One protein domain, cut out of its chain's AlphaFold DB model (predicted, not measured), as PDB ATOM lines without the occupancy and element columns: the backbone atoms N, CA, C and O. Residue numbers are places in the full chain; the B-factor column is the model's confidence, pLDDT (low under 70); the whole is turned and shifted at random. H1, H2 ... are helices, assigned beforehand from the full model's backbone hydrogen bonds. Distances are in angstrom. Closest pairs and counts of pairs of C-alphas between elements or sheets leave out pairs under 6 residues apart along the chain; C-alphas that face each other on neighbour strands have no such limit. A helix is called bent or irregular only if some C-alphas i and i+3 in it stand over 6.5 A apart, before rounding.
ATOM      1  N   LYS A 102      -3.788  31.718 -24.842       90.25
ATOM      2  CA  LYS A 102      -3.756  31.432 -23.405       90.25
ATOM      3  C   LYS A 102      -4.112  29.972 -23.125       90.25
ATOM      4  O   LYS A 102      -3.424  29.329 -22.346       90.25
ATOM      5  N   GLU A 103      -5.150  29.447 -23.764       93.00
ATOM      6  CA  GLU A 103      -5.573  28.057 -23.608       93.00
ATOM      7  C   GLU A 103      -4.512  27.078 -24.120       93.00
ATOM      8  O   GLU A 103      -4.180  26.131 -23.411       93.00
ATOM      9  N   ARG A 104      -3.902  27.349 -25.283       93.38
ATOM     10  CA  ARG A 104      -2.756  26.569 -25.775       93.38
ATOM     11  C   ARG A 104      -1.597  26.569 -24.786       93.38
ATOM     12  O   ARG A 104      -1.142  25.500 -24.415       93.38
ATOM     13  N   ALA A 105      -1.199  27.737 -24.280       91.88
ATOM     14  CA  ALA A 105      -0.125  27.829 -23.294       91.88
ATOM     15  C   ALA A 105      -0.440  27.054 -22.000       91.88
ATOM     16  O   ALA A 105       0.445  26.416 -21.434       91.88
ATOM     17  N   LEU A 106      -1.698  27.067 -21.539       92.38
ATOM     18  CA  LEU A 106      -2.131  26.273 -20.384       92.38
ATOM     19  C   LEU A 106      -2.099  24.767 -20.679       92.38
ATOM     20  O   LEU A 106      -1.704  23.990 -19.816       92.38
ATOM     21  N   ASN A 107      -2.496  24.343 -21.878       94.75
ATOM     22  CA  ASN A 107      -2.441  22.938 -22.279       94.75
ATOM     23  C   ASN A 107      -0.997  22.445 -22.435       94.75
ATOM     24  O   ASN A 107      -0.680  21.366 -21.941       94.75
ATOM     25  N   ASP A 108      -0.117  23.255 -23.025       95.19
ATOM     26  CA  ASP A 108       1.315  22.958 -23.132       95.19
ATOM     27  C   ASP A 108       1.951  22.841 -21.740       95.19
ATOM     28  O   ASP A 108       2.684  21.894 -21.464       95.19
ATOM     29  N   ALA A 109       1.618  23.756 -20.822       93.19
ATOM     30  CA  ALA A 109       2.081  23.689 -19.440       93.19
ATOM     31  C   ALA A 109       1.593  22.422 -18.720       93.19
ATOM     32  O   ALA A 109       2.378  21.776 -18.028       93.19
ATOM     33  N   ARG A 110       0.326  22.022 -18.913       93.12
ATOM     34  CA  ARG A 110      -0.198  20.762 -18.355       93.12
ATOM     35  C   ARG A 110       0.570  19.567 -18.898       93.12
ATOM     36  O   ARG A 110       0.986  18.728 -18.113       93.12
ATOM     37  N   ALA A 111       0.808  19.517 -20.207       94.69
ATOM     38  CA  ALA A 111       1.562  18.434 -20.829       94.69
ATOM     39  C   ALA A 111       3.000  18.348 -20.289       94.69
ATOM     40  O   ALA A 111       3.474  17.258 -19.993       94.69
ATOM     41  N   ILE A 112       3.678  19.487 -20.096       94.19
ATOM     42  CA  ILE A 112       5.019  19.528 -19.487       94.19
ATOM     43  C   ILE A 112       4.996  18.946 -18.068       94.19
ATOM     44  O   ILE A 112       5.859  18.133 -17.735       94.19
ATOM     45  N   LEU A 113       4.031  19.352 -17.235       90.31
ATOM     46  CA  LEU A 113       3.933  18.856 -15.862       90.31
ATOM     47  C   LEU A 113       3.579  17.371 -15.805       90.31
ATOM     48  O   LEU A 113       4.185  16.651 -15.018       90.31
ATOM     49  N   GLU A 114       2.633  16.907 -16.620       90.62
ATOM     50  CA  GLU A 114       2.247  15.495 -16.650       90.62
ATOM     51  C   GLU A 114       3.398  14.615 -17.142       90.62
ATOM     52  O   GLU A 114       3.745  13.660 -16.453       90.62
ATOM     53  N   ASN A 115       4.098  14.998 -18.216       92.56
ATOM     54  CA  ASN A 115       5.290  14.273 -18.670       92.56
ATOM     55  C   ASN A 115       6.360  14.203 -17.568       92.56
ATOM     56  O   ASN A 115       6.922  13.142 -17.305       92.56
ATOM     57  N   TYR A 116       6.612  15.315 -16.868       91.81
ATOM     58  CA  TYR A 116       7.574  15.322 -15.766       91.81
ATOM     59  C   TYR A 116       7.136  14.411 -14.606       91.81
ATOM     60  O   TYR A 116       7.975  13.730 -14.009       91.81
ATOM     61  N   LYS A 117       5.833  14.365 -14.287       88.62
ATOM     62  CA  LYS A 117       5.297  13.450 -13.268       88.62
ATOM     63  C   LYS A 117       5.420  11.994 -13.691       88.62
ATOM     64  O   LYS A 117       5.814  11.171 -12.872       88.62
ATOM     65  N   GLU A 118       5.109  11.682 -14.943       87.56
ATOM     66  CA  GLU A 118       5.234  10.332 -15.490       87.56
ATOM     67  C   GLU A 118       6.682   9.837 -15.468       87.56
ATOM     68  O   GLU A 118       6.923   8.664 -15.203       87.56
ATOM     69  N   GLU A 119       7.658  10.719 -15.685       88.19
ATOM     70  CA  GLU A 119       9.078  10.365 -15.614       88.19
ATOM     71  C   GLU A 119       9.569  10.145 -14.172       88.19
ATOM     72  O   GLU A 119      10.317   9.200 -13.915       88.19
ATOM     73  N   ASN A 120       9.152  10.995 -13.224       88.00
ATOM     74  CA  ASN A 120       9.749  11.055 -11.879       88.00
ATOM     75  C   ASN A 120       8.935  10.356 -10.777       88.00
ATOM     76  O   ASN A 120       9.502   9.955  -9.759       88.00
ATOM     77  N   PHE A 121       7.622  10.210 -10.962       86.38
ATOM     78  CA  PHE A 121       6.692   9.622  -9.987       86.38
ATOM     79  C   PHE A 121       5.992   8.374 -10.524       86.38
ATOM     80  O   PHE A 121       4.943   7.972 -10.010       86.38
ATOM     81  N   ARG A 122       6.563   7.752 -11.562       85.44
ATOM     82  CA  ARG A 122       6.069   6.483 -12.089       85.44
ATOM     83  C   ARG A 122       5.966   5.458 -10.968       85.44
ATOM     84  O   ARG A 122       6.917   5.265 -10.209       85.44
ATOM     85  N   ALA A 123       4.834   4.767 -10.916       88.31
ATOM     86  CA  ALA A 123       4.654   3.675  -9.982       88.31
ATOM     87  C   ALA A 123       5.713   2.579 -10.220       88.31
ATOM     88  O   ALA A 123       6.049   2.260 -11.369       88.31
ATOM     89  N   TRP A 124       6.283   2.048  -9.137       89.81
ATOM     90  CA  TRP A 124       7.378   1.079  -9.204       89.81
ATOM     91  C   TRP A 124       7.148  -0.090  -8.237       89.81
ATOM     92  O   TRP A 124       6.677   0.141  -7.121       89.81
ATOM     93  N   LEU A 186      14.103  21.869  -9.820       86.00
ATOM     94  CA  LEU A 186      13.109  21.722 -10.879       86.00
ATOM     95  C   LEU A 186      13.685  22.276 -12.187       86.00
ATOM     96  O   LEU A 186      14.278  23.354 -12.164       86.00
ATOM     97  N   PRO A 187      13.502  21.586 -13.325       91.31
ATOM     98  CA  PRO A 187      13.844  22.148 -14.626       91.31
ATOM     99  C   PRO A 187      13.086  23.457 -14.908       91.31
ATOM    100  O   PRO A 187      11.892  23.551 -14.621       91.31
ATOM    101  N   ASP A 188      13.740  24.439 -15.540       90.12
ATOM    102  CA  ASP A 188      13.162  25.765 -15.834       90.12
ATOM    103  C   ASP A 188      11.803  25.701 -16.554       90.12
ATOM    104  O   ASP A 188      10.909  26.513 -16.317       90.12
ATOM    105  N   ASN A 189      11.638  24.749 -17.476       91.50
ATOM    106  CA  ASN A 189      10.387  24.554 -18.207       91.50
ATOM    107  C   ASN A 189       9.256  24.056 -17.296       91.50
ATOM    108  O   ASN A 189       8.116  24.480 -17.473       91.50
ATOM    109  N   VAL A 190       9.568  23.198 -16.323       90.81
ATOM    110  CA  VAL A 190       8.623  22.688 -15.320       90.81
ATOM    111  C   VAL A 190       8.250  23.799 -14.343       90.81
ATOM    112  O   VAL A 190       7.068  23.987 -14.072       90.81
ATOM    113  N   GLU A 191       9.226  24.587 -13.881       87.19
ATOM    114  CA  GLU A 191       8.990  25.727 -12.985       87.19
ATOM    115  C   GLU A 191       8.058  26.756 -13.649       87.19
ATOM    116  O   GLU A 191       6.995  27.056 -13.106       87.19
ATOM    117  N   ARG A 192       8.347  27.177 -14.890       88.19
ATOM    118  CA  ARG A 192       7.480  28.097 -15.656       88.19
ATOM    119  C   ARG A 192       6.089  27.533 -15.943       88.19
ATOM    120  O   ARG A 192       5.107  28.272 -15.896       88.19
ATOM    121  N   ALA A 193       5.993  26.245 -16.280       90.06
ATOM    122  CA  ALA A 193       4.707  25.589 -16.513       90.06
ATOM    123  C   ALA A 193       3.854  25.584 -15.235       90.06
ATOM    124  O   ALA A 193       2.662  25.898 -15.279       90.06
ATOM    125  N   SER A 194       4.483  25.299 -14.094       86.88
ATOM    126  CA  SER A 194       3.830  25.325 -12.789       86.88
ATOM    127  C   SER A 194       3.390  26.736 -12.395       86.88
ATOM    128  O   SER A 194       2.248  26.925 -11.975       86.88
ATOM    129  N   GLU A 195       4.237  27.746 -12.616       84.50
ATOM    130  CA  GLU A 195       3.900  29.156 -12.390       84.50
ATOM    131  C   GLU A 195       2.713  29.623 -13.240       84.50
ATOM    132  O   GLU A 195       1.839  30.345 -12.756       84.50
ATOM    133  N   LEU A 196       2.647  29.195 -14.504       87.00
ATOM    134  CA  LEU A 196       1.555  29.559 -15.405       87.00
ATOM    135  C   LEU A 196       0.208  28.965 -14.965       87.00
ATOM    136  O   LEU A 196      -0.828  29.615 -15.119       87.00
ATOM    137  N   LEU A 197       0.214  27.735 -14.442       86.56
ATOM    138  CA  LEU A 197      -0.995  27.008 -14.046       86.56
ATOM    139  C   LEU A 197      -1.472  27.359 -12.638       86.56
ATOM    140  O   LEU A 197      -2.674  27.517 -12.415       86.56
ATOM    141  N   TYR A 198      -0.541  27.466 -11.696       82.12
ATOM    142  CA  TYR A 198      -0.837  27.534 -10.266       82.12
ATOM    143  C   TYR A 198      -0.397  28.852  -9.619       82.12
ATOM    144  O   TYR A 198      -0.755  29.120  -8.471       82.12
ATOM    145  N   GLY A 199       0.295  29.713 -10.367       71.94
ATOM    146  CA  GLY A 199       0.865  30.956  -9.870       71.94
ATOM    147  C   GLY A 199       2.274  30.776  -9.310       71.94
ATOM    148  O   GLY A 199       2.793  29.671  -9.193       71.94
ATOM    149  N   ASP A 200       2.898  31.904  -8.979       59.06
ATOM    150  CA  ASP A 200       4.287  31.975  -8.526       59.06
ATOM    151  C   ASP A 200       4.544  31.092  -7.289       59.06
ATOM    152  O   ASP A 200       4.070  31.386  -6.184       59.06
ATOM    153  N   TYR A 201       5.333  30.029  -7.471       53.44
ATOM    154  CA  TYR A 201       5.782  29.135  -6.399       53.44
ATOM    155  C   TYR A 201       6.564  29.877  -5.312       53.44
ATOM    156  O   TYR A 201       6.545  29.488  -4.142       53.44
ATOM    157  N   ASN A 202       7.213  30.988  -5.672       42.59
ATOM    158  CA  ASN A 202       8.033  31.777  -4.760       42.59
ATOM    159  C   ASN A 202       7.232  32.742  -3.873       42.59
ATOM    160  O   ASN A 202       7.812  33.431  -3.020       42.59
ATOM    161  N   ARG A 203       5.891  32.749  -3.944       44.16
ATOM    162  CA  ARG A 203       5.053  33.493  -2.983       44.16
ATOM    163  C   ARG A 203       4.970  32.885  -1.578       44.16
ATOM    164  O   ARG A 203       4.273  33.434  -0.730       44.16
ATOM    165  N   ILE A 204       5.797  31.889  -1.257       45.56
ATOM    166  CA  ILE A 204       6.157  31.546   0.134       45.56
ATOM    167  C   ILE A 204       6.873  32.728   0.843       45.56
ATOM    168  O   ILE A 204       6.940  32.785   2.072       45.56
ATOM    169  N   SER A 205       7.367  33.727   0.102       41.81
ATOM    170  CA  SER A 205       8.129  34.852   0.663       41.81
ATOM    171  C   SER A 205       7.317  36.097   1.063       41.81
ATOM    172  O   SER A 205       7.828  36.898   1.848       41.81
ATOM    173  N   TYR A 206       6.059  36.267   0.624       40.66
ATOM    174  CA  TYR A 206       5.274  37.472   0.970       40.66
ATOM    175  C   TYR A 206       4.429  37.335   2.251       40.66
ATOM    176  O   TYR A 206       4.065  38.345   2.851       40.66
ATOM    177  N   ASP A 207       4.196  36.108   2.733       42.50
ATOM    178  CA  ASP A 207       3.401  35.834   3.944       42.50
ATOM    179  C   ASP A 207       4.231  35.552   5.210       42.50
ATOM    180  O   ASP A 207       3.688  35.382   6.300       42.50
ATOM    181  N   ARG A 208       5.571  35.618   5.139       42.81
ATOM    182  CA  ARG A 208       6.426  35.529   6.343       42.81
ATOM    183  C   ARG A 208       6.152  36.631   7.378       42.81
ATOM    184  O   ARG A 208       6.555  36.487   8.527       42.81
ATOM    185  N   ARG A 209       5.457  37.717   7.010       43.28
ATOM    186  CA  ARG A 209       5.050  38.786   7.943       43.28
ATOM    187  C   ARG A 209       3.739  38.511   8.686       43.28
ATOM    188  O   ARG A 209       3.490  39.184   9.680       43.28
ATOM    189  N   SER A 210       2.915  37.554   8.251       44.72
ATOM    190  CA  SER A 210       1.606  37.279   8.866       44.72
ATOM    191  C   SER A 210       1.625  36.118   9.869       44.72
ATOM    192  O   SER A 210       0.597  35.816  10.475       44.72
ATOM    193  N   GLY A 211       2.776  35.457  10.070       44.22
ATOM    194  CA  GLY A 211       2.912  34.327  11.001       44.22
ATOM    195  C   GLY A 211       2.064  33.104  10.625       44.22
ATOM    196  O   GLY A 211       1.991  32.144  11.388       44.22
ATOM    197  N   ARG A 212       1.420  33.120   9.452       40.69
ATOM    198  CA  ARG A 212       0.638  32.010   8.922       40.69
ATOM    199  C   ARG A 212       1.430  31.383   7.788       40.69
ATOM    200  O   ARG A 212       1.487  31.918   6.688       40.69
ATOM    201  N   HIS A 213       2.028  30.226   8.052       38.97
ATOM    202  CA  HIS A 213       2.545  29.341   7.011       38.97
ATOM    203  C   HIS A 213       1.373  28.769   6.203       38.97
ATOM    204  O   HIS A 213       1.000  27.609   6.360       38.97
ATOM    205  N   ILE A 214       0.756  29.578   5.344       39.31
ATOM    206  CA  ILE A 214      -0.165  29.062   4.335       39.31
ATOM    207  C   ILE A 214       0.720  28.519   3.210       39.31
ATOM    208  O   ILE A 214       1.005  29.206   2.234       39.31
ATOM    209  N   LYS A 215       1.211  27.282   3.378       49.66
ATOM    210  CA  LYS A 215       1.729  26.487   2.258       49.66
ATOM    211  C   LYS A 215       0.531  26.258   1.329       49.66
ATOM    212  O   LYS A 215      -0.320  25.417   1.618       49.66
ATOM    213  N   TYR A 216       0.405  27.064   0.274       44.53
ATOM    214  CA  TYR A 216      -0.594  26.851  -0.773       44.53
ATOM    215  C   TYR A 216      -0.148  25.641  -1.604       44.53
ATOM    216  O   TYR A 216       0.371  25.772  -2.704       44.53
ATOM    217  N   ASN A 217      -0.278  24.446  -1.028       54.62
ATOM    218  CA  ASN A 217       0.046  23.197  -1.700       54.62
ATOM    219  C   ASN A 217      -1.172  22.797  -2.521       54.62
ATOM    220  O   ASN A 217      -2.028  22.053  -2.039       54.62
ATOM    221  N   ASN A 218      -1.274  23.307  -3.749       64.00
ATOM    222  CA  ASN A 218      -2.127  22.629  -4.710       64.00
ATOM    223  C   ASN A 218      -1.545  21.206  -4.882       64.00
ATOM    224  O   ASN A 218      -0.369  21.088  -5.225       64.00
ATOM    225  N   PRO A 219      -2.297  20.130  -4.587       63.81
ATOM    226  CA  PRO A 219      -1.783  18.759  -4.652       63.81
ATOM    227  C   PRO A 219      -1.328  18.343  -6.057       63.81
ATOM    228  O   PRO A 219      -0.563  17.395  -6.190       63.81
ATOM    229  N   GLU A 220      -1.764  19.052  -7.100       69.75
ATOM    230  CA  GLU A 220      -1.307  18.823  -8.474       69.75
ATOM    231  C   GLU A 220       0.025  19.512  -8.801       69.75
ATOM    232  O   GLU A 220       0.622  19.245  -9.848       69.75
ATOM    233  N   SER A 221       0.478  20.397  -7.914       76.69
ATOM    234  CA  SER A 221       1.680  21.201  -8.065       76.69
ATOM    235  C   SER A 221       2.907  20.422  -7.559       76.69
ATOM    236  O   SER A 221       2.877  19.783  -6.505       76.69
ATOM    237  N   ILE A 222       3.994  20.441  -8.331       79.81
ATOM    238  CA  ILE A 222       5.270  19.780  -8.025       79.81
ATOM    239  C   ILE A 222       6.243  20.787  -7.413       79.81
ATOM    240  O   ILE A 222       6.499  21.833  -7.999       79.81
ATOM    241  N   ALA A 223       6.789  20.487  -6.247       79.69
ATOM    242  CA  ALA A 223       7.753  21.315  -5.540       79.69
ATOM    243  C   ALA A 223       9.107  20.601  -5.452       79.69
ATOM    244  O   ALA A 223       9.243  19.415  -5.747       79.69
ATOM    245  N   ARG A 224      10.126  21.341  -5.018       85.62
ATOM    246  CA  ARG A 224      11.389  20.739  -4.587       85.62
ATOM    247  C   ARG A 224      11.148  20.016  -3.263       85.62
ATOM    248  O   ARG A 224      10.404  20.516  -2.417       85.62
TER     249      ARG A 224
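AT A GLANCE: This is residues 102 to 124 and 186 to 224 of the 424 residues of an uncharacterized protein of Marinobacter excellens HL-55 (UniProt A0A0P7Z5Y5). One long helix, H1, makes a straight bar, and the shorter H2 packs across it near its middle; from H2 a thin, loose loop goes out away from H1 through the short H3 and folds back with residues 206 to 224. Residues 118 to 124, of which 118 to 120 belong to H1, stick out free at one end of the bar. The printed part has 62 residues with three named helices, in the order H1, H2, H3, and no named strand; the class is all helix. It is loose, with a radius of gyration of the C-alphas of 13.3 A, and flat, spanning 37 by 34 by 18 A.

HOW THE PARTS SIT: H1, residues 102 to 120, touches H2, residues 188 to 198; the closest C-alphas, those of Ala 109 and Ala 193, are 4.4 A apart. They run opposite ways at a steep tilt of 59 degrees. H3, residues 201 to 205, is close to H2 but not clearly touching; the closest C-alphas, those of Glu 195 and Tyr 201, are 6.3 A apart. H1 and H3 are apart. In H1 and H2 every O i to N i+4 pair is within hydrogen-bond range; in H3 0 of 1 is, beside 1 of 2 O i to N i+3 pairs.

IN THESE COORDINATES: H1 begins with C-alpha 102 at (-3.756, 31.432, -23.405) and is 27.0 A long from first to last C-alpha. H2 is 15.2 A long. H3 ends with C-alpha 205 at (8.129, 34.852, 0.663); it is only just irregular, with C-alphas 201 and 204 7.0 A apart.

THE WHOLE: The two C-alphas farthest apart, those of Trp 124 and Arg 209, are 41.5 A apart. Residues 125 to 185 are cut out, and C-alphas 124 and 186 are 21.5 A apart across the cut. The link from H2 to H3 is tight. The mean pLDDT of the printed part is 74.8, and residues 200 to 220 are under 70.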